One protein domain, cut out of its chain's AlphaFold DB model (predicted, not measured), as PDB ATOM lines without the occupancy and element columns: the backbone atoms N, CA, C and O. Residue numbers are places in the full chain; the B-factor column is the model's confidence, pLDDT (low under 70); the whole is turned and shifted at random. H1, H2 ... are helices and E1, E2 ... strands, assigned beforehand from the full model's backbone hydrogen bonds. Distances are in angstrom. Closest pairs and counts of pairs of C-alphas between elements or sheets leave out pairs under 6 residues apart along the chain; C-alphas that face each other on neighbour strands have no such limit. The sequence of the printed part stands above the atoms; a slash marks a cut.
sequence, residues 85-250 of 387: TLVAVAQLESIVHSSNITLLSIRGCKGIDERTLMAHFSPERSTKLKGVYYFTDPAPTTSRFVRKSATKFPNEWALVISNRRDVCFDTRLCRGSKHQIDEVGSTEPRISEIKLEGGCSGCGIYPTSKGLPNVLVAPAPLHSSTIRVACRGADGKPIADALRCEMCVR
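Overview. This is residues 85 to 250 of the 387 residues of an uncharacterized protein of Tuber magnatum (white Piedmont truffle) (UniProt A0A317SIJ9). Look for little regular structure: loops join two small sheets, parallel E1 and E2 in a part with H1 to H4, antiparallel E3 and E4 near H5; residues 200 to 205 stick out. The 166 printed residues, compact with radius of gyration of the C-alphas 15.9 A, span 49 by 42 by 27 A. The class is mixed, with 45 residues in elements, H1 E1 H2 E2 H3 E3 H4 E4 H5.

Along the chain. Find E1 at 103 to 105, E2 131 to 133, E3 194 to 196, E4 242 to 244. H1, 89 to 96, starts at C-alpha (-1.172, -9.700, 13.503); H2 is 114 to 120, H3 154 to 163, 14.4 A long, H4 227 to 230; H5, 246 to 249, ends at C-alpha (15.716, 20.004, 7.130).

Arrangement. E1, H2, E2 form a strand-helix-strand unit, parallel neighbour strands with a helix between, crossover right-handed; N 104 and O 131 are 3.0 A apart. H1 touches H2, closest C-alphas Val 96 and His 120, 7.4 A. In E3 and E4, N 194 and O 244 are 2.9 A apart. Every O i to N i+4 pair is within hydrogen-bond range in H1, H2 and H3; H4 and H5 are too short.

Size, cuts and confidence. The farthest C-alphas, Ala 90 and Cys 203, are 50.8 A apart. The printed part has no cut; E2 to H3, H3 to E3, E3 to H4 and H4 to E4 are long links. Thirty residues, among them 180 to 187, are under pLDDT 70.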
ATOM      1  N   THR A  85       3.296  -2.612  24.072       91.50
ATOM      2  CA  THR A  85       2.761  -3.983  24.204       91.50
ATOM      3  C   THR A  85       3.245  -4.917  23.084       91.50
ATOM      4  O   THR A  85       3.874  -4.486  22.113       91.50
ATOM      5  N   LEU A  86       3.033  -6.228  23.237       91.44
ATOM      6  CA  LEU A  86       3.247  -7.215  22.177       91.44
ATOM      7  C   LEU A  86       1.913  -7.455  21.461       91.44
ATOM      8  O   LEU A  86       0.995  -8.010  22.060       91.44
ATOM      9  N   VAL A  87       1.824  -7.037  20.199       89.88
ATOM     10  CA  VAL A  87       0.613  -7.142  19.375       89.88
ATOM     11  C   VAL A  87       0.872  -8.135  18.248       89.88
ATOM     12  O   VAL A  87       1.729  -7.896  17.394       89.88
ATOM     13  N   ALA A  88       0.131  -9.242  18.227       87.06
ATOM     14  CA  ALA A  88       0.144 -10.175  17.105       87.06
ATOM     15  C   ALA A  88      -0.732  -9.666  15.944       87.06
ATOM     16  O   ALA A  88      -1.683  -8.909  16.143       87.06
ATOM     17  N   VAL A  89      -0.457 -10.132  14.721       83.94
ATOM     18  CA  VAL A  89      -1.172  -9.700  13.503       83.94
ATOM     19  C   VAL A  89      -2.688  -9.924  13.597       83.94
ATOM     20  O   VAL A  89      -3.461  -9.018  13.296       83.94
ATOM     21  N   ALA A  90      -3.128 -11.091  14.078       84.56
ATOM     22  CA  ALA A  90      -4.555 -11.405  14.207       84.56
ATOM     23  C   ALA A  90      -5.284 -10.472  15.195       84.56
ATOM     24  O   ALA A  90      -6.420 -10.058  14.962       84.56
ATOM     25  N   GLN A  91      -4.617 -10.095  16.289       88.38
ATOM     26  CA  GLN A  91      -5.170  -9.169  17.279       88.38
ATOM     27  C   GLN A  91      -5.290  -7.763  16.693       88.38
ATOM     28  O   GLN A  91      -6.319  -7.109  16.868       88.38
ATOM     29  N   LEU A  92      -4.266  -7.317  15.962       90.88
ATOM     30  CA  LEU A  92      -4.257  -6.011  15.312       90.88
ATOM     31  C   LEU A  92      -5.458  -5.845  14.374       90.88
ATOM     32  O   LEU A  92      -6.119  -4.811  14.426       90.88
ATOM     33  N   GLU A  93      -5.789  -6.868  13.581       90.81
ATOM     34  CA  GLU A  93      -6.953  -6.831  12.694       90.81
ATOM     35  C   GLU A  93      -8.263  -6.629  13.473       90.81
ATOM     36  O   GLU A  93      -9.061  -5.760  13.104       90.81
ATOM     37  N   SER A  94      -8.452  -7.361  14.577       90.69
ATOM     38  CA  SER A  94      -9.643  -7.237  15.434       90.69
ATOM     39  C   SER A  94      -9.773  -5.856  16.092       90.69
ATOM     40  O   SER A  94     -10.877  -5.330  16.239       90.69
ATOM     41  N   ILE A  95      -8.643  -5.235  16.445       93.06
ATOM     42  CA  ILE A  95      -8.593  -3.917  17.083       93.06
ATOM     43  C   ILE A  95      -8.854  -2.818  16.048       93.06
ATOM     44  O   ILE A  95      -9.680  -1.934  16.275       93.06
ATOM     45  N   VAL A  96      -8.179  -2.878  14.895       93.12
ATOM     46  CA  VAL A  96      -8.256  -1.854  13.842       93.12
ATOM     47  C   VAL A  96      -9.645  -1.777  13.210       93.12
ATOM     48  O   VAL A  96     -10.103  -0.684  12.871       93.12
ATOM     49  N   HIS A  97     -10.338  -2.909  13.084       92.12
ATOM     50  CA  HIS A  97     -11.697  -2.964  12.537       92.12
ATOM     51  C   HIS A  97     -12.785  -3.018  13.616       92.12
ATOM     52  O   HIS A  97     -13.950  -3.257  13.296       92.12
ATOM     53  N   SER A  98     -12.441  -2.768  14.885       91.69
ATOM     54  CA  SER A  98     -13.443  -2.643  15.944       91.69
ATOM     55  C   SER A  98     -14.466  -1.557  15.597       91.69
ATOM     56  O   SER A  98     -14.130  -0.473  15.114       91.69
ATOM     57  N   SER A  99     -15.739  -1.837  15.872       89.44
ATOM     58  CA  SER A  99     -16.850  -0.932  15.577       89.44
ATOM     59  C   SER A  99     -16.941   0.269  16.526       89.44
ATOM     60  O   SER A  99     -17.633   1.237  16.203       89.44
ATOM     61  N   ASN A 100     -16.241   0.231  17.665       92.12
ATOM     62  CA  ASN A 100     -16.336   1.253  18.714       92.12
ATOM     63  C   ASN A 100     -15.069   2.095  18.887       92.12
ATOM     64  O   ASN A 100     -15.160   3.249  19.320       92.12
ATOM     65  N   ILE A 101     -13.899   1.562  18.526       94.50
ATOM     66  CA  ILE A 101     -12.633   2.274  18.713       94.50
ATOM     67  C   ILE A 101     -12.534   3.410  17.693       94.50
ATOM     68  O   ILE A 101     -12.703   3.234  16.489       94.50
ATOM     69  N   THR A 102     -12.239   4.602  18.204       95.31
ATOM     70  CA  THR A 102     -12.087   5.832  17.412       95.31
ATOM     71  C   THR A 102     -10.669   6.385  17.483       95.31
ATOM     72  O   THR A 102     -10.181   6.919  16.487       95.31
ATOM     73  N   LEU A 103      -9.996   6.224  18.626       96.31
ATOM     74  CA  LEU A 103      -8.588   6.551  18.823       96.31
ATOM     75  C   LEU A 103      -7.834   5.298  19.266       96.31
ATOM     76  O   LEU A 103      -8.226   4.655  20.240       96.31
ATOM     77  N   LEU A 104      -6.744   4.988  18.573       96.25
ATOM     78  CA  LEU A 104      -5.867   3.866  18.886       96.25
ATOM     79  C   LEU A 104      -4.433   4.367  19.048       96.25
ATOM     80  O   LEU A 104      -3.936   5.090  18.189       96.25
ATOM     81  N   SER A 105      -3.759   3.958  20.116       95.56
ATOM     82  CA  SER A 105      -2.322   4.164  20.280       95.56
ATOM     83  C   SER A 105      -1.605   2.824  20.314       95.56
ATOM     84  O   SER A 105      -1.943   1.963  21.119       95.56
ATOM     85  N   ILE A 106      -0.647   2.648  19.407       94.38
ATOM     86  CA  ILE A 106       0.163   1.433  19.227       94.38
ATOM     87  C   ILE A 106       1.652   1.798  19.117       94.38
ATOM     88  O   ILE A 106       2.417   1.195  18.360       94.38
ATOM     89  N   ARG A 107       2.077   2.841  19.839       91.75
ATOM     90  CA  ARG A 107       3.442   3.367  19.761       91.75
ATOM     91  C   ARG A 107       4.401   2.418  20.463       91.75
ATOM     92  O   ARG A 107       4.181   1.986  21.592       91.75
ATOM     93  N   GLY A 108       5.504   2.092  19.794       88.44
ATOM     94  CA  GLY A 108       6.542   1.229  20.360       88.44
ATOM     95  C   GLY A 108       6.110  -0.221  20.613       88.44
ATOM     96  O   GLY A 108       6.834  -0.936  21.309       88.44
ATOM     97  N   CYS A 109       4.972  -0.664  20.068       90.88
ATOM     98  CA  CYS A 109       4.560  -2.063  20.136       90.88
ATOM     99  C   CYS A 109       5.563  -2.976  19.420       90.88
ATOM    100  O   CYS A 109       6.144  -2.620  18.393       90.88
ATOM    101  N   LYS A 110       5.742  -4.188  19.945       88.69
ATOM    102  CA  LYS A 110       6.471  -5.268  19.267       88.69
ATOM    103  C   LYS A 110       5.494  -6.186  18.540       88.69
ATOM    104  O   LYS A 110       4.339  -6.288  18.932       88.69
ATOM    105  N   GLY A 111       5.974  -6.879  17.508       86.19
ATOM    106  CA  GLY A 111       5.185  -7.866  16.755       86.19
ATOM    107  C   GLY A 111       4.322  -7.288  15.629       86.19
ATOM    108  O   GLY A 111       3.846  -8.049  14.793       86.19
ATOM    109  N   ILE A 112       4.188  -5.960  15.548       89.31
ATOM    110  CA  ILE A 112       3.507  -5.296  14.436       89.31
ATOM    111  C   ILE A 112       4.364  -5.406  13.172       89.31
ATOM    112  O   ILE A 112       5.477  -4.877  13.118       89.31
ATOM    113  N   ASP A 113       3.821  -6.065  12.150       89.88
ATOM    114  CA  ASP A 113       4.350  -5.978  10.793       89.88
ATOM    115  C   ASP A 113       3.851  -4.692  10.122       89.88
ATOM    116  O   ASP A 113       2.648  -4.442  10.014       89.88
ATOM    117  N   GLU A 114       4.792  -3.861   9.679       90.00
ATOM    118  CA  GLU A 114       4.512  -2.537   9.125       90.00
ATOM    119  C   GLU A 114       3.690  -2.623   7.834       90.00
ATOM    120  O   GLU A 114       2.784  -1.816   7.635       90.00
ATOM    121  N   ARG A 115       3.946  -3.623   6.978       91.50
ATOM    122  CA  ARG A 115       3.218  -3.794   5.714       91.50
ATOM    123  C   ARG A 115       1.802  -4.281   5.952       91.50
ATOM    124  O   ARG A 115       0.878  -3.768   5.327       91.50
ATOM    125  N   THR A 116       1.612  -5.222   6.873       91.69
ATOM    126  CA  THR A 116       0.271  -5.656   7.271       91.69
ATOM    127  C   THR A 116      -0.521  -4.508   7.896       91.69
ATOM    128  O   THR A 116      -1.675  -4.295   7.531       91.69
ATOM    129  N   LEU A 117       0.105  -3.705   8.764       92.94
ATOM    130  CA  LEU A 117      -0.534  -2.520   9.336       92.94
ATOM    131  C   LEU A 117      -0.920  -1.502   8.252       92.94
ATOM    132  O   LEU A 117      -2.054  -1.026   8.242       92.94
ATOM    133  N   MET A 118      -0.017  -1.203   7.315       92.69
ATOM    134  CA  MET A 118      -0.302  -0.330   6.170       92.69
ATOM    135  C   MET A 118      -1.477  -0.852   5.333       92.69
ATOM    136  O   MET A 118      -2.358  -0.071   4.972       92.69
ATOM    137  N   ALA A 119      -1.545  -2.165   5.088       92.31
ATOM    138  CA  ALA A 119      -2.631  -2.787   4.333       92.31
ATOM    139  C   ALA A 119      -4.005  -2.621   5.006       92.31
ATOM    140  O   ALA A 119      -5.015  -2.500   4.314       92.31
ATOM    141  N   HIS A 120      -4.067  -2.564   6.341       92.25
ATOM    142  CA  HIS A 120      -5.313  -2.276   7.058       92.25
ATOM    143  C   HIS A 120      -5.815  -0.839   6.856       92.25
ATOM    144  O   HIS A 120      -7.015  -0.593   6.955       92.25
ATOM    145  N   PHE A 121      -4.922   0.096   6.526       92.31
ATOM    146  CA  PHE A 121      -5.271   1.480   6.203       92.31
ATOM    147  C   PHE A 121      -5.433   1.734   4.704       92.31
ATOM    148  O   PHE A 121      -5.679   2.875   4.311       92.31
ATOM    149  N   SER A 122      -5.372   0.700   3.862       88.25
ATOM    150  CA  SER A 122      -5.714   0.823   2.444       88.25
ATOM    151  C   SER A 122      -7.131   1.388   2.266       88.25
ATOM    152  O   SER A 122      -8.026   1.061   3.051       88.25
ATOM    153  N   PRO A 123      -7.373   2.222   1.239       82.56
ATOM    154  CA  PRO A 123      -8.667   2.880   1.025       82.56
ATOM    155  C   PRO A 123      -9.832   1.897   0.817       82.56
ATOM    156  O   PRO A 123     -10.975   2.244   1.091       82.56
ATOM    157  N   GLU A 124      -9.545   0.664   0.395       83.56
ATOM    158  CA  GLU A 124     -10.528  -0.415   0.224       83.56
ATOM    159  C   GLU A 124     -11.099  -0.941   1.550       83.56
ATOM    160  O   GLU A 124     -12.201  -1.487   1.584       83.56
ATOM    161  N   ARG A 125     -10.372  -0.781   2.664       85.06
ATOM    162  CA  ARG A 125     -10.795  -1.277   3.978       85.06
ATOM    163  C   ARG A 125     -11.467  -0.173   4.779       85.06
ATOM    164  O   ARG A 125     -10.890   0.882   5.035       85.06
ATOM    165  N   SER A 126     -12.696  -0.405   5.227       86.25
ATOM    166  CA  SER A 126     -13.383   0.547   6.105       86.25
ATOM    167  C   SER A 126     -12.962   0.352   7.569       86.25
ATOM    168  O   SER A 126     -12.831  -0.777   8.033       86.25
ATOM    169  N   THR A 127     -12.768   1.445   8.306       90.25
ATOM    170  CA  THR A 127     -12.551   1.420   9.760       90.25
ATOM    171  C   THR A 127     -13.304   2.576  10.421       90.25
ATOM    172  O   THR A 127     -13.567   3.610   9.800       90.25
ATOM    173  N   LYS A 128     -13.693   2.390  11.687       92.88
ATOM    174  CA  LYS A 128     -14.262   3.448  12.538       92.88
ATOM    175  C   LYS A 128     -13.192   4.320  13.185       92.88
ATOM    176  O   LYS A 128     -13.530   5.404  13.671       92.88
ATOM    177  N   LEU A 129     -11.929   3.894  13.132       94.75
ATOM    178  CA  LEU A 129     -10.803   4.685  13.593       94.75
ATOM    179  C   LEU A 129     -10.796   6.041  12.898       94.75
ATOM    180  O   LEU A 129     -10.975   6.167  11.689       94.75
ATOM    181  N   LYS A 130     -10.585   7.071  13.706       94.81
ATOM    182  CA  LYS A 130     -10.382   8.444  13.258       94.81
ATOM    183  C   LYS A 130      -8.975   8.922  13.557       94.81
ATOM    184  O   LYS A 130      -8.526   9.858  12.906       94.81
ATOM    185  N   GLY A 131      -8.292   8.307  14.522       95.00
ATOM    186  CA  GLY A 131      -6.945   8.679  14.921       95.00
ATOM    187  C   GLY A 131      -6.100   7.474  15.315       95.00
ATOM    188  O   GLY A 131      -6.565   6.624  16.074       95.00
ATOM    189  N   VAL A 132      -4.864   7.424  14.819       95.56
ATOM    190  CA  VAL A 132      -3.881   6.389  15.145       95.56
ATOM    191  C   VAL A 132      -2.551   7.023  15.549       95.56
ATOM    192  O   VAL A 132      -1.912   7.703  14.748       95.56
ATOM    193  N   TYR A 133      -2.125   6.778  16.786       94.62
ATOM    194  CA  TYR A 133      -0.785   7.114  17.262       94.62
ATOM    195  C   TYR A 133       0.151   5.934  16.994       94.62
ATOM    196  O   TYR A 133      -0.069   4.836  17.513       94.62
ATOM    197  N   TYR A 134       1.187   6.151  16.188       93.50
ATOM    198  CA  TYR A 134       2.119   5.099  15.775       93.50
ATOM    199  C   TYR A 134       3.557   5.604  15.611       93.50
ATOM    200  O   TYR A 134       4.503   4.920  16.002       93.50
ATOM    201  N   PHE A 135       3.739   6.799  15.047       91.06
ATOM    202  CA  PHE A 135       5.046   7.285  14.604       91.06
ATOM    203  C   PHE A 135       5.871   7.927  15.722       91.06
ATOM    204  O   PHE A 135       7.106   7.938  15.659       91.06
ATOM    205  N   THR A 136       5.204   8.500  16.721       87.44
ATOM    206  CA  THR A 136       5.836   9.353  17.731       87.44
ATOM    207  C   THR A 136       6.145   8.609  19.019       87.44
ATOM    208  O   THR A 136       5.619   7.527  19.277       87.44
ATOM    209  N   ASP A 137       7.021   9.179  19.846       83.81
ATOM    210  CA  ASP A 137       7.177   8.703  21.219       83.81
ATOM    211  C   ASP A 137       5.977   9.151  22.087       83.81
ATOM    212  O   ASP A 137       5.523  10.290  21.937       83.81
ATOM    213  N   PRO A 138       5.453   8.304  22.995       81.56
ATOM    214  CA  PRO A 138       4.390   8.680  23.927       81.56
ATOM    215  C   PRO A 138       4.686   9.888  24.811       81.56
ATOM    216  O   PRO A 138       3.756  10.615  25.165       81.56
ATOM    217  N   ALA A 139       5.961  10.118  25.124       76.88
ATOM    218  CA  ALA A 139       6.438  11.274  25.866       76.88
ATOM    219  C   ALA A 139       7.619  11.895  25.100       76.88
ATOM    220  O   ALA A 139       8.779  11.631  25.429       76.88
ATOM    221  N   PRO A 140       7.358  12.686  24.041       67.81
ATOM    222  CA  PRO A 140       8.423  13.224  23.209       67.81
ATOM    223  C   PRO A 140       9.290  14.176  24.039       67.81
ATOM    224  O   PRO A 140       8.835  15.214  24.507       67.81
ATOM    225  N   THR A 141      10.556  13.811  24.215       63.72
ATOM    226  CA  THR A 141      11.559  14.596  24.959       63.72
ATOM    227  C   THR A 141      12.457  15.425  24.046       63.72
ATOM    228  O   THR A 141      13.305  16.172  24.523       63.72
ATOM    229  N   THR A 142      12.305  15.285  22.727       67.06
ATOM    230  CA  THR A 142      13.165  15.934  21.734       67.06
ATOM    231  C   THR A 142      12.352  16.440  20.543       67.06
ATOM    232  O   THR A 142      11.274  15.925  20.244       67.06
ATOM    233  N   SER A 143      12.919  17.394  19.802       65.44
ATOM    234  CA  SER A 143      12.366  17.900  18.535       65.44
ATOM    235  C   SER A 143      12.317  16.837  17.421       65.44
ATOM    236  O   SER A 143      11.518  16.933  16.483       65.44
ATOM    237  N   ARG A 144      13.116  15.764  17.532       66.50
ATOM    238  CA  ARG A 144      12.985  14.554  16.710       66.50
ATOM    239  C   ARG A 144      11.895  13.657  17.299       66.50
ATOM    240  O   ARG A 144      12.164  12.675  17.986       66.50
ATOM    241  N   PHE A 145      10.655  14.026  17.025       71.81
ATOM    242  CA  PHE A 145       9.489  13.386  17.625       71.81
ATOM    243  C   PHE A 145       9.101  12.050  16.957       71.81
ATOM    244  O   PHE A 145       8.586  11.179  17.653       71.81
ATOM    245  N   VAL A 146       9.403  11.837  15.663       70.25
ATOM    246  CA  VAL A 146       9.306  10.511  15.018       70.25
ATOM    247  C   VAL A 146      10.642   9.785  15.142       70.25
ATOM    248  O   VAL A 146      11.695  10.282  14.726       70.25
ATOM    249  N   ARG A 147      10.619   8.579  15.711       63.25
ATOM    250  CA  ARG A 147      11.843   7.806  15.950       63.25
ATOM    251  C   ARG A 147      12.335   7.197  14.635       63.25
ATOM    252  O   ARG A 147      11.557   6.583  13.915       63.25
ATOM    253  N   LYS A 148      13.644   7.268  14.350       57.75
ATOM    254  CA  LYS A 148      14.256   6.619  13.164       57.75
ATOM    255  C   LYS A 148      13.946   5.119  13.068       57.75
ATOM    256  O   LYS A 148      13.916   4.570  11.978       57.75
ATOM    257  N   SER A 149      13.724   4.467  14.208       56.84
ATOM    258  CA  SER A 149      13.359   3.054  14.299       56.84
ATOM    259  C   SER A 149      11.858   2.774  14.149       56.84
ATOM    260  O   SER A 149      11.491   1.606  14.120       56.84
ATOM    261  N   ALA A 150      10.994   3.797  14.120       60.06
ATOM    262  CA  ALA A 150       9.539   3.617  14.080       60.06
ATOM    263  C   ALA A 150       9.026   3.175  12.700       60.06
ATOM    264  O   ALA A 150       7.976   2.547  12.622       60.06
ATOM    265  N   THR A 151       9.755   3.477  11.620       73.81
ATOM    266  CA  THR A 151       9.331   3.136  10.252       73.81
ATOM    267  C   THR A 151      10.509   2.624   9.439       73.81
ATOM    268  O   THR A 151      11.506   3.337   9.292       73.81
ATOM    269  N   LYS A 152      10.398   1.432   8.855       82.31
ATOM    270  CA  LYS A 152      11.364   0.950   7.858       82.31
ATOM    271  C   LYS A 152      11.013   1.463   6.460       82.31
ATOM    272  O   LYS A 152      11.913   1.585   5.631       82.31
ATOM    273  N   PHE A 153       9.744   1.814   6.222       85.00
ATOM    274  CA  PHE A 153       9.222   2.191   4.904       85.00
ATOM    275  C   PHE A 153       8.552   3.584   4.914       85.00
ATOM    276  O   PHE A 153       7.347   3.705   4.690       85.00
ATOM    277  N   PRO A 154       9.305   4.680   5.150       84.31
ATOM    278  CA  PRO A 154       8.733   6.026   5.288       84.31
ATOM    279  C   PRO A 154       8.022   6.541   4.024       84.31
ATOM    280  O   PRO A 154       7.106   7.356   4.131       84.31
ATOM    281  N   ASN A 155       8.426   6.081   2.836       84.88
ATOM    282  CA  ASN A 155       7.807   6.482   1.569       84.88
ATOM    283  C   ASN A 155       6.486   5.722   1.328       84.88
ATOM    284  O   ASN A 155       5.503   6.321   0.899       84.88
ATOM    285  N   GLU A 156       6.420   4.433   1.681       89.50
ATOM    286  CA  GLU A 156       5.180   3.638   1.607       89.50
ATOM    287  C   GLU A 156       4.123   4.192   2.571       89.50
ATOM    288  O   GLU A 156       2.982   4.433   2.176       89.50
ATOM    289  N   TRP A 157       4.518   4.531   3.802       91.56
ATOM    290  CA  TRP A 157       3.629   5.223   4.738       91.56
ATOM    291  C   TRP A 157       3.137   6.566   4.221       91.56
ATOM    292  O   TRP A 157       1.985   6.931   4.453       91.56
ATOM    293  N   ALA A 158       3.987   7.316   3.521       90.50
ATOM    294  CA  ALA A 158       3.572   8.571   2.924       90.50
ATOM    295  C   ALA A 158       2.483   8.349   1.859       90.50
ATOM    296  O   ALA A 158       1.531   9.124   1.793       90.50
ATOM    297  N   LEU A 159       2.552   7.267   1.080       89.38
ATOM    298  CA  LEU A 159       1.477   6.893   0.156       89.38
ATOM    299  C   LEU A 159       0.190   6.528   0.905       89.38
ATOM    300  O   LEU A 159      -0.876   7.041   0.564       89.38
ATOM    301  N   VAL A 160       0.286   5.719   1.965       91.50
ATOM    302  CA  VAL A 160      -0.869   5.350   2.804       91.50
ATOM    303  C   VAL A 160      -1.539   6.593   3.388       91.50
ATOM    304  O   VAL A 160      -2.738   6.781   3.205       91.50
ATOM    305  N   ILE A 161      -0.776   7.492   4.014       90.88
ATOM    306  CA  ILE A 161      -1.295   8.733   4.613       90.88
ATOM    307  C   ILE A 161      -1.880   9.669   3.544       90.88
ATOM    308  O   ILE A 161      -2.886  10.335   3.787       90.88
ATOM    309  N   SER A 162      -1.278   9.729   2.353       88.56
ATOM    310  CA  SER A 162      -1.798  10.528   1.236       88.56
ATOM    311  C   SER A 162      -3.172  10.040   0.766       88.56
ATOM    312  O   SER A 162      -4.069  10.849   0.494       88.56
ATOM    313  N   ASN A 163      -3.337   8.718   0.701       89.19
ATOM    314  CA  ASN A 163      -4.549   8.062   0.217       89.19
ATOM    315  C   ASN A 163      -5.626   7.928   1.306       89.19
ATOM    316  O   ASN A 163      -6.814   7.898   0.989       89.19
ATOM    317  N   ARG A 164      -5.239   7.900   2.587       89.25
ATOM    318  CA  ARG A 164      -6.137   7.703   3.732       89.25
ATOM    319  C   ARG A 164      -6.416   9.001   4.491       89.25
ATOM    320  O   ARG A 164      -5.828   9.276   5.531       89.25
ATOM    321  N   ARG A 165      -7.341   9.815   3.971       83.75
ATOM    322  CA  ARG A 165      -7.642  11.164   4.505       83.75
ATOM    323  C   ARG A 165      -8.648  11.205   5.663       83.75
ATOM    324  O   ARG A 165      -8.802  12.247   6.292       83.75
ATOM    325  N   ASP A 166      -9.355  10.112   5.922       88.56
ATOM    326  CA  ASP A 166     -10.358   9.958   6.989       88.56
ATOM    327  C   ASP A 166      -9.758   9.561   8.349       88.56
ATOM    328  O   ASP A 166     -10.451   9.664   9.366       88.56
ATOM    329  N   VAL A 167      -8.489   9.138   8.365       92.12
ATOM    330  CA  VAL A 167      -7.731   8.769   9.565       92.12
ATOM    331  C   VAL A 167      -6.602   9.776   9.779       92.12
ATOM    332  O   VAL A 167      -5.782  10.025   8.901       92.12
ATOM    333  N   CYS A 168      -6.563  10.371  10.966       92.50
ATOM    334  CA  CYS A 168      -5.497  11.259  11.403       92.50
ATOM    335  C   CYS A 168      -4.369  10.440  12.044       92.50
ATOM    336  O   CYS A 168      -4.628   9.504  12.798       92.50
ATOM    337  N   PHE A 169      -3.122  10.808  11.775       93.19
ATOM    338  CA  PHE A 169      -1.948  10.176  12.369       93.19
ATOM    339  C   PHE A 169      -1.184  11.181  13.230       93.19
ATOM    340  O   PHE A 169      -1.352  12.396  13.098       93.19
ATOM    341  N   ASP A 170      -0.301  10.685  14.091       90.69
ATOM    342  CA  ASP A 170       0.682  11.488  14.832       90.69
ATOM    343  C   ASP A 170       1.881  11.923  13.962       90.69
ATOM    344  O   ASP A 170       2.909  12.369  14.454       90.69
ATOM    345  N   THR A 171       1.736  11.858  12.637       89.56
ATOM    346  CA  THR A 171       2.597  12.511  11.647       89.56
ATOM    347  C   THR A 171       1.757  12.991  10.455       89.56
ATOM    348  O   THR A 171       0.549  12.773  10.387       89.56
ATOM    349  N   ARG A 172       2.392  13.657   9.488       88.12
ATOM    350  CA  ARG A 172       1.788  14.052   8.207       88.12
ATOM    351  C   ARG A 172       2.822  14.078   7.091       88.12
ATOM    352  O   ARG A 172       4.025  14.094   7.349       88.12
ATOM    353  N   LEU A 173       2.352  14.205   5.854       88.81
ATOM    354  CA  LEU A 173       3.216  14.422   4.694       88.81
ATOM    355  C   LEU A 173       4.073  15.681   4.848       88.81
ATOM    356  O   LEU A 173       3.593  16.751   5.237       88.81
ATOM    357  N   CYS A 174       5.350  15.543   4.516       87.25
ATOM    358  CA  CYS A 174       6.285  16.643   4.430       87.25
ATOM    359  C   CYS A 174       5.928  17.533   3.236       87.25
ATOM    360  O   CYS A 174       5.763  17.057   2.119       87.25
ATOM    361  N   ARG A 175       5.863  18.846   3.474       81.75
ATOM    362  CA  ARG A 175       5.645  19.876   2.442       81.75
ATOM    363  C   ARG A 175       6.877  20.755   2.221       81.75
ATOM    364  O   ARG A 175       6.754  21.945   1.955       81.75
ATOM    365  N   GLY A 176       8.069  20.218   2.466       81.50
ATOM    366  CA  GLY A 176       9.294  20.947   2.154       81.50
ATOM    367  C   GLY A 176       9.523  21.009   0.644       81.50
ATOM    368  O   GLY A 176       9.022  20.166  -0.096       81.50
ATOM    369  N   SER A 177      10.315  21.984   0.199       79.31
ATOM    370  CA  SER A 177      10.577  22.247  -1.225       79.31
ATOM    371  C   SER A 177      11.119  21.042  -1.997       79.31
ATOM    372  O   SER A 177      10.882  20.921  -3.189       79.31
ATOM    373  N   LYS A 178      11.789  20.102  -1.318       80.44
ATOM    374  CA  LYS A 178      12.318  18.872  -1.933       80.44
ATOM    375  C   LYS A 178      11.243  17.847  -2.331       80.44
ATOM    376  O   LYS A 178      11.596  16.807  -2.870       80.44
ATOM    377  N   HIS A 179       9.975  18.108  -2.011       78.44
ATOM    378  CA  HIS A 179       8.821  17.280  -2.377       78.44
ATOM    379  C   HIS A 179       7.777  18.075  -3.178       78.44
ATOM    380  O   HIS A 179       6.615  17.677  -3.237       78.44
ATOM    381  N   GLN A 180       8.149  19.234  -3.730       65.19
ATOM    382  CA  GLN A 180       7.284  19.958  -4.655       65.19
ATOM    383  C   GLN A 180       7.312  19.236  -6.010       65.19
ATOM    384  O   GLN A 180       8.360  18.762  -6.437       65.19
ATOM    385  N   ILE A 181       6.145  19.069  -6.630       57.81
ATOM    386  CA  ILE A 181       5.993  18.324  -7.883       57.81
ATOM    387  C   ILE A 181       6.671  19.128  -9.000       57.81
ATOM    388  O   ILE A 181       6.170  20.190  -9.362       57.81
ATOM    389  N   ASP A 182       7.786  18.626  -9.528       52.19
ATOM    390  CA  ASP A 182       8.369  19.123 -10.778       52.19
ATOM    391  C   ASP A 182       7.510  18.663 -11.975       52.19
ATOM    392  O   ASP A 182       6.822  17.642 -11.896       52.19
ATOM    393  N   GLU A 183       7.583  19.377 -13.106       54.50
ATOM    394  CA  GLU A 183       6.790  19.154 -14.338       54.50
ATOM    395  C   GLU A 183       6.874  17.720 -14.913       54.50
ATOM    396  O   GLU A 183       6.047  17.327 -15.731       54.50
ATOM    397  N   VAL A 184       7.836  16.909 -14.451       56.50
ATOM    398  CA  VAL A 184       8.098  15.521 -14.883       56.50
ATOM    399  C   VAL A 184       7.507  14.468 -13.918       56.50
ATOM    400  O   VAL A 184       7.674  13.265 -14.105       56.50
ATOM    401  N   GLY A 185       6.778  14.884 -12.875       52.69
ATOM    402  CA  GLY A 185       5.840  14.010 -12.159       52.69
ATOM    403  C   GLY A 185       6.433  12.875 -11.312       52.69
ATOM    404  O   GLY A 185       5.722  11.919 -11.021       52.69
ATOM    405  N   SER A 186       7.699  12.939 -10.885       55.12
ATOM    406  CA  SER A 186       8.293  11.915 -10.003       55.12
ATOM    407  C   SER A 186       8.967  12.522  -8.776       55.12
ATOM    408  O   SER A 186      10.189  12.604  -8.692       55.12
ATOM    409  N   THR A 187       8.171  12.922  -7.784       59.22
ATOM    410  CA  THR A 187       8.671  13.085  -6.412       59.22
ATOM    411  C   THR A 187       7.946  12.120  -5.488       59.22
ATOM    412  O   THR A 187       6.721  12.112  -5.393       59.22
ATOM    413  N   GLU A 188       8.717  11.274  -4.808       71.12
ATOM    414  CA  GLU A 188       8.176  10.350  -3.818       71.12
ATOM    415  C   GLU A 188       7.706  11.142  -2.583       71.12
ATOM    416  O   GLU A 188       8.486  11.930  -2.017       71.12
ATOM    417  N   PRO A 189       6.443  10.968  -2.145       84.50
ATOM    418  CA  PRO A 189       5.959  11.604  -0.934       84.50
ATOM    419  C   PRO A 189       6.725  11.050   0.270       84.50
ATOM    420  O   PRO A 189       7.143   9.893   0.297       84.50
ATOM    421  N   ARG A 190       6.896  11.882   1.297       88.12
ATOM    422  CA  ARG A 190       7.599  11.495   2.523       88.12
ATOM    423  C   ARG A 190       6.847  11.966   3.748       88.12
ATOM    424  O   ARG A 190       6.280  13.058   3.736       88.12
ATOM    425  N   ILE A 191       6.869  11.179   4.815       89.75
ATOM    426  CA  ILE A 191       6.347  11.604   6.114       89.75
ATOM    427  C   ILE A 191       7.253  12.662   6.755       89.75
ATOM    428  O   ILE A 191       8.420  12.821   6.396       89.75
ATOM    429  N   SER A 192       6.706  13.422   7.695       88.88
ATOM    430  CA  SER A 192       7.461  14.393   8.480       88.88
ATOM    431  C   SER A 192       8.002  13.726   9.737       88.88
ATOM    432  O   SER A 192       7.219  13.256  10.558       88.88
ATOM    433  N   GLU A 193       9.320  13.707   9.919       87.88
ATOM    434  CA  GLU A 193       9.929  13.080  11.096       87.88
ATOM    435  C   GLU A 193      10.377  14.079  12.178       87.88
ATOM    436  O   GLU A 193      10.657  13.699  13.316       87.88
ATOM    437  N   ILE A 194      10.469  15.364  11.827       86.56
ATOM    438  CA  ILE A 194      11.082  16.398  12.663       86.56
ATOM    439  C   ILE A 194      10.088  17.526  12.903       86.56
ATOM    440  O   ILE A 194       9.480  18.057  11.968       86.56
ATOM    441  N   LYS A 195       9.934  17.875  14.178       85.88
ATOM    442  CA  LYS A 195       9.107  18.971  14.656       85.88
ATOM    443  C   LYS A 195      10.020  20.169  14.858       85.88
ATOM    444  O   LYS A 195      10.905  20.158  15.710       85.88
ATOM    445  N   LEU A 196       9.835  21.179  14.018       85.12
ATOM    446  CA  LEU A 196      10.570  22.430  14.118       85.12
ATOM    447  C   LEU A 196       9.835  23.340  15.095       85.12
ATOM    448  O   LEU A 196       8.770  23.874  14.779       85.12
ATOM    449  N   GLU A 197      10.400  23.451  16.288       81.62
ATOM    450  CA  GLU A 197       9.878  24.294  17.355       81.62
ATOM    451  C   GLU A 197      10.364  25.733  17.186       81.62
ATOM    452  O   GLU A 197      11.468  25.990  16.698       81.62
ATOM    453  N   GLY A 198       9.533  26.688  17.598       82.81
ATOM    454  CA  GLY A 198       9.871  28.101  17.493       82.81
ATOM    455  C   GLY A 198       9.910  28.627  16.052       82.81
ATOM    456  O   GLY A 198       9.543  27.953  15.087       82.81
ATOM    457  N   GLY A 199      10.342  29.879  15.921       87.62
ATOM    458  CA  GLY A 199      10.536  30.535  14.633       87.62
ATOM    459  C   GLY A 199      11.896  30.209  14.016       87.62
ATOM    460  O   GLY A 199      12.822  29.752  14.690       87.62
ATOM    461  N   CYS A 200      12.034  30.493  12.723       90.50
ATOM    462  CA  CYS A 200      13.313  30.413  12.023       90.50
ATOM    463  C   CYS A 200      14.383  31.236  12.763       90.50
ATOM    464  O   CYS A 200      14.197  32.422  13.007       90.50
ATOM    465  N   SER A 201      15.550  30.653  13.033       92.06
ATOM    466  CA  SER A 201      16.661  31.325  13.725       92.06
ATOM    467  C   SER A 201      17.295  32.475  12.926       92.06
ATOM    468  O   SER A 201      18.126  33.199  13.460       92.06
ATOM    469  N   GLY A 202      16.952  32.630  11.642       90.94
ATOM    470  CA  GLY A 202      17.385  33.758  10.813       90.94
ATOM    471  C   GLY A 202      16.378  34.909  10.781       90.94
ATOM    472  O   GLY A 202      16.746  36.046  11.043       90.94
ATOM    473  N   CYS A 203      15.117  34.623  10.446       91.81
ATOM    474  CA  CYS A 203      14.089  35.648  10.221       91.81
ATOM    475  C   CYS A 203      12.965  35.675  11.267       91.81
ATOM    476  O   CYS A 203      12.054  36.486  11.151       91.81
ATOM    477  N   GLY A 204      12.957  34.763  12.241       89.56
ATOM    478  CA  GLY A 204      11.908  34.638  13.261       89.56
ATOM    479  C   GLY A 204      10.572  34.079  12.759       89.56
ATOM    480  O   GLY A 204       9.692  33.793  13.564       89.56
ATOM    481  N   ILE A 205      10.405  33.885  11.446       85.62
ATOM    482  CA  ILE A 205       9.135  33.446  10.856       85.62
ATOM    483  C   ILE A 205       8.831  31.992  11.232       85.62
ATOM    484  O   ILE A 205       9.682  31.105  11.107       85.62
ATOM    485  N   TYR A 206       7.582  31.756  11.627       77.75
ATOM    486  CA  TYR A 206       7.010  30.435  11.865       77.75
ATOM    487  C   TYR A 206       6.395  29.904  10.566       77.75
ATOM    488  O   TYR A 206       5.647  30.632   9.909       77.75
ATOM    489  N   PRO A 207       6.659  28.654  10.158       70.75
ATOM    490  CA  PRO A 207       6.037  28.112   8.963       70.75
ATOM    491  C   PRO A 207       4.546  27.910   9.219       70.75
ATOM    492  O   PRO A 207       4.141  27.228  10.156       70.75
ATOM    493  N   THR A 208       3.727  28.528   8.378       64.75
ATOM    494  CA  THR A 208       2.280  28.576   8.561       64.75
ATOM    495  C   THR A 208       1.658  27.178   8.563       64.75
ATOM    496  O   THR A 208       1.836  26.402   7.624       64.75
ATOM    497  N   SER A 209       0.860  26.882   9.593       61.47
ATOM    498  CA  SER A 209       0.052  25.657   9.693       61.47
ATOM    499  C   SER A 209      -1.354  25.779   9.087       61.47
ATOM    500  O   SER A 209      -2.121  24.816   9.077       61.47
ATOM    501  N   LYS A 210      -1.711  26.960   8.572       61.72
ATOM    502  CA  LYS A 210      -3.034  27.261   8.009       61.72
ATOM    503  C   LYS A 210      -3.349  26.328   6.832       61.72
ATOM    504  O   LYS A 210      -2.592  26.254   5.869       61.72
ATOM    505  N   GLY A 211      -4.477  25.620   6.922       64.75
ATOM    506  CA  GLY A 211      -4.923  24.660   5.903       64.75
ATOM    507  C   GLY A 211      -4.152  23.333   5.884       64.75
ATOM    508  O   GLY A 211      -4.284  22.570   4.927       64.75
ATOM    509  N   LEU A 212      -3.326  23.046   6.900       66.00
ATOM    510  CA  LEU A 212      -2.686  21.738   7.037       66.00
ATOM    511  C   LEU A 212      -3.649  20.721   7.666       66.00
ATOM    512  O   LEU A 212      -4.438  21.094   8.536       66.00
ATOM    513  N   PRO A 213      -3.569  19.436   7.269       70.25
ATOM    514  CA  PRO A 213      -4.244  18.365   7.985       70.25
ATOM    515  C   PRO A 213      -3.856  18.382   9.462       70.25
ATOM    516  O   PRO A 213      -2.691  18.630   9.806       70.25
ATOM    517  N   ASN A 214      -4.839  18.102  10.315       80.44
ATOM    518  CA  ASN A 214      -4.604  17.914  11.737       80.44
ATOM    519  C   ASN A 214      -3.609  16.766  11.952       80.44
ATOM    520  O   ASN A 214      -3.601  15.796  11.193       80.44
ATOM    521  N   VAL A 215      -2.788  16.891  12.991       87.94
ATOM    522  CA  VAL A 215      -1.840  15.864  13.430       87.94
ATOM    523  C   VAL A 215      -2.157  15.553  14.877       87.94
ATOM    524  O   VAL A 215      -2.448  16.468  15.650       87.94
ATOM    525  N   LEU A 216      -2.160  14.274  15.231       90.44
ATOM    526  CA  LEU A 216      -2.369  13.860  16.611       90.44
ATOM    527  C   LEU A 216      -1.181  14.282  17.477       90.44
ATOM    528  O   LEU A 216      -0.030  14.244  17.039       90.44
ATOM    529  N   VAL A 217      -1.468  14.685  18.707       87.50
ATOM    530  CA  VAL A 217      -0.487  15.235  19.640       87.50
ATOM    531  C   VAL A 217      -0.354  14.300  20.826       87.50
ATOM    532  O   VAL A 217      -1.352  13.897  21.412       87.50
ATOM    533  N   ALA A 218       0.878  13.946  21.181       85.38
ATOM    534  CA  ALA A 218       1.138  13.184  22.392       85.38
ATOM    535  C   ALA A 218       0.933  14.056  23.654       85.38
ATOM    536  O   ALA A 218       1.312  15.230  23.636       85.38
ATOM    537  N   PRO A 219       0.416  13.490  24.760       87.50
ATOM    538  CA  PRO A 219      -0.060  12.110  24.910       87.50
ATOM    539  C   PRO A 219      -1.476  11.906  24.341       87.50
ATOM    540  O   PRO A 219      -2.227  12.858  24.149       87.50
ATOM    541  N   ALA A 220      -1.862  10.646  24.103       89.25
ATOM    542  CA  ALA A 220      -3.225  10.328  23.686       89.25
ATOM    543  C   ALA A 220      -4.243  10.777  24.762       89.25
ATOM    544  O   ALA A 220      -3.995  10.586  25.955       89.25
ATOM    545  N   PRO A 221      -5.385  11.378  24.382       90.06
ATOM    546  CA  PRO A 221      -6.338  11.920  25.345       90.06
ATOM    547  C   PRO A 221      -7.071  10.812  26.109       90.06
ATOM    548  O   PRO A 221      -7.740   9.972  25.509       90.06
ATOM    549  N   LEU A 222      -7.023  10.874  27.441       87.25
ATOM    550  CA  LEU A 222      -7.680   9.905  28.332       87.25
ATOM    551  C   LEU A 222      -9.133  10.268  28.690       87.25
ATOM    552  O   LEU A 222      -9.853   9.447  29.236       87.25
ATOM    553  N   HIS A 223      -9.602  11.469  28.342       87.25
ATOM    554  CA  HIS A 223     -10.962  11.944  28.676       87.25
ATOM    555  C   HIS A 223     -11.812  12.305  27.457       87.25
ATOM    556  O   HIS A 223     -12.896  12.872  27.570       87.25
ATOM    557  N   SER A 224     -11.304  12.047  26.255       89.06
ATOM    558  CA  SER A 224     -11.995  12.374  25.013       89.06
ATOM    559  C   SER A 224     -11.521  11.457  23.906       89.06
ATOM    560  O   SER A 224     -10.335  11.191  23.766       89.06
ATOM    561  N   SER A 225     -12.455  11.039  23.059       89.69
ATOM    562  CA  SER A 225     -12.152  10.288  21.842       89.69
ATOM    563  C   SER A 225     -12.298  11.137  20.571       89.69
ATOM    564  O   SER A 225     -12.300  10.628  19.453       89.69
ATOM    565  N   THR A 226     -12.459  12.456  20.724       92.12
ATOM    566  CA  THR A 226     -12.630  13.372  19.593       92.12
ATOM    567  C   THR A 226     -11.284  13.780  18.998       92.12
ATOM    568  O   THR A 226     -10.365  14.186  19.712       92.12
ATOM    569  N   ILE A 227     -11.197  13.766  17.665       90.62
ATOM    570  CA  ILE A 227      -9.988  14.188  16.935       90.62
ATOM    571  C   ILE A 227      -9.615  15.634  17.235       90.62
ATOM    572  O   ILE A 227      -8.445  15.966  17.374       90.62
ATOM    573  N   ARG A 228     -10.613  16.501  17.421       88.94
ATOM    574  CA  ARG A 228     -10.375  17.904  17.779       88.94
ATOM    575  C   ARG A 228      -9.592  18.063  19.078       88.94
ATOM    576  O   ARG A 228      -8.814  19.001  19.165       88.94
ATOM    577  N   VAL A 229      -9.828  17.216  20.079       89.25
ATOM    578  CA  VAL A 229      -9.067  17.246  21.338       89.25
ATOM    579  C   VAL A 229      -7.709  16.578  21.143       89.25
ATOM    580  O   VAL A 229      -6.705  17.142  21.549       89.25
ATOM    581  N   ALA A 230      -7.674  15.443  20.441       90.44
ATOM    582  CA  ALA A 230      -6.450  14.698  20.145       90.44
ATOM    583  C   ALA A 230      -5.401  15.493  19.338       90.44
ATOM    584  O   ALA A 230      -4.220  15.170  19.373       90.44
ATOM    585  N   CYS A 231      -5.821  16.525  18.602       87.94
ATOM    586  CA  CYS A 231      -4.941  17.365  17.783       87.94
ATOM    587  C   CYS A 231      -4.587  18.725  18.415       87.94
ATOM    588  O   CYS A 231      -3.951  19.554  17.759       87.94
ATOM    589  N   ARG A 232      -5.029  19.006  19.648       82.88
ATOM    590  CA  ARG A 232      -4.681  20.251  20.352       82.88
ATOM    591  C   ARG A 232      -3.372  20.082  21.117       82.88
ATOM    592  O   ARG A 232      -3.164  19.065  21.768       82.88
ATOM    593  N   GLY A 233      -2.515  21.100  21.046       71.06
ATOM    594  CA  GLY A 233      -1.337  21.206  21.904       71.06
ATOM    595  C   GLY A 233      -1.707  21.473  23.365       71.06
ATOM    596  O   GLY A 233      -2.868  21.729  23.690       71.06
ATOM    597  N   ALA A 234      -0.702  21.459  24.246       66.88
ATOM    598  CA  ALA A 234      -0.868  21.750  25.675       66.88
ATOM    599  C   ALA A 234      -1.453  23.151  25.950       66.88
ATOM    600  O   ALA A 234      -2.128  23.359  26.951       66.88
ATOM    601  N   ASP A 235      -1.243  24.103  25.040       63.94
ATOM    602  CA  ASP A 235      -1.793  25.462  25.079       63.94
ATOM    603  C   ASP A 235      -3.226  25.561  24.514       63.94
ATOM    604  O   ASP A 235      -3.790  26.650  24.386       63.94
ATOM    605  N   GLY A 236      -3.822  24.428  24.128       64.88
ATOM    606  CA  GLY A 236      -5.153  24.346  23.539       64.88
ATOM    607  C   GLY A 236      -5.241  24.849  22.096       64.88
ATOM    608  O   GLY A 236      -6.341  24.814  21.523       64.88
ATOM    609  N   LYS A 237      -4.130  25.291  21.489       60.19
ATOM    610  CA  LYS A 237      -4.076  25.765  20.102       60.19
ATOM    611  C   LYS A 237      -3.727  24.616  19.147       60.19
ATOM    612  O   LYS A 237      -3.140  23.611  19.561       60.19
ATOM    613  N   PRO A 238      -4.109  24.714  17.858       58.94
ATOM    614  CA  PRO A 238      -3.588  23.814  16.841       58.94
ATOM    615  C   PRO A 238      -2.076  23.953  16.820       58.94
ATOM    616  O   PRO A 238      -1.563  25.073  16.759       58.94
ATOM    617  N   ILE A 239      -1.379  22.824  16.853       58.47
ATOM    618  CA  ILE A 239       0.068  22.826  16.766       58.47
ATOM    619  C   ILE A 239       0.487  23.523  15.461       58.47
ATOM    620  O   ILE A 239       0.282  23.018  14.354       58.47
ATOM    621  N   ALA A 240       1.063  24.717  15.603       52.38
ATOM    622  CA  ALA A 240       1.621  25.497  14.505       52.38
ATOM    623  C   ALA A 240       2.994  24.974  14.060       52.38
ATOM    624  O   ALA A 240       3.685  25.629  13.284       52.38
ATOM    625  N   ASP A 241       3.395  23.797  14.542       63.44
ATOM    626  CA  ASP A 241       4.726  23.277  14.302       63.44
ATOM    627  C   ASP A 241       4.925  22.944  12.834       63.44
ATOM    628  O   ASP A 241       4.116  22.284  12.159       63.44
ATOM    629  N   ALA A 242       6.078  23.371  12.343       74.88
ATOM    630  CA  ALA A 242       6.509  23.068  11.006       74.88
ATOM    631  C   ALA A 242       7.101  21.669  10.968       74.88
ATOM    632  O   ALA A 242       8.309  21.468  11.007       74.88
ATOM    633  N   LEU A 243       6.214  20.683  10.885       84.25
ATOM    634  CA  LEU A 243       6.632  19.314  10.638       84.25
ATOM    635  C   LEU A 243       7.305  19.225   9.262       84.25
ATOM    636  O   LEU A 243       6.772  19.707   8.247       84.25
ATOM    637  N   ARG A 244       8.503  18.648   9.248       87.94
ATOM    638  CA  ARG A 244       9.321  18.434   8.056       87.94
ATOM    639  C   ARG A 244      10.001  17.079   8.126       87.94
ATOM    640  O   ARG A 244      10.181  16.514   9.200       87.94
ATOM    641  N   CYS A 245      10.401  16.572   6.968       88.62
ATOM    642  CA  CYS A 245      11.205  15.369   6.906       88.62
ATOM    643  C   CYS A 245      12.702  15.654   7.112       88.62
ATOM    644  O   CYS A 245      13.172  16.769   6.853       88.62
ATOM    645  N   GLU A 246      13.471  14.631   7.487       86.25
ATOM    646  CA  GLU A 246      14.928  14.697   7.665       86.25
ATOM    647  C   GLU A 246      15.641  15.170   6.397       86.25
ATOM    648  O   GLU A 246      16.587  15.951   6.472       86.25
ATOM    649  N   MET A 247      15.149  14.786   5.215       86.31
ATOM    650  CA  MET A 247      15.713  15.267   3.953       86.31
ATOM    651  C   MET A 247      15.534  16.773   3.772       86.31
ATOM    652  O   MET A 247      16.461  17.445   3.314       86.31
ATOM    653  N   CYS A 248      14.363  17.311   4.112       87.62
ATOM    654  CA  CYS A 248      14.052  18.720   3.911       87.62
ATOM    655  C   CYS A 248      14.837  19.611   4.865       87.62
ATOM    656  O   CYS A 248      15.348  20.638   4.425       87.62
ATOM    657  N   VAL A 249      14.986  19.209   6.127       88.38
ATOM    658  CA  VAL A 249      15.716  20.004   7.130       88.38
ATOM    659  C   VAL A 249      17.212  19.711   7.171       88.38
ATOM    660  O   VAL A 249      17.942  20.358   7.920       88.38
ATOM    661  N   ARG A 250      17.692  18.762   6.357       85.94
ATOM    662  CA  ARG A 250      19.121  18.477   6.191       85.94
ATOM    663  C   ARG A 250      19.879  19.775   5.912       85.94
ATOM    664  O   ARG A 250      19.501  20.507   5.002       85.94
TER     665      ARG A 250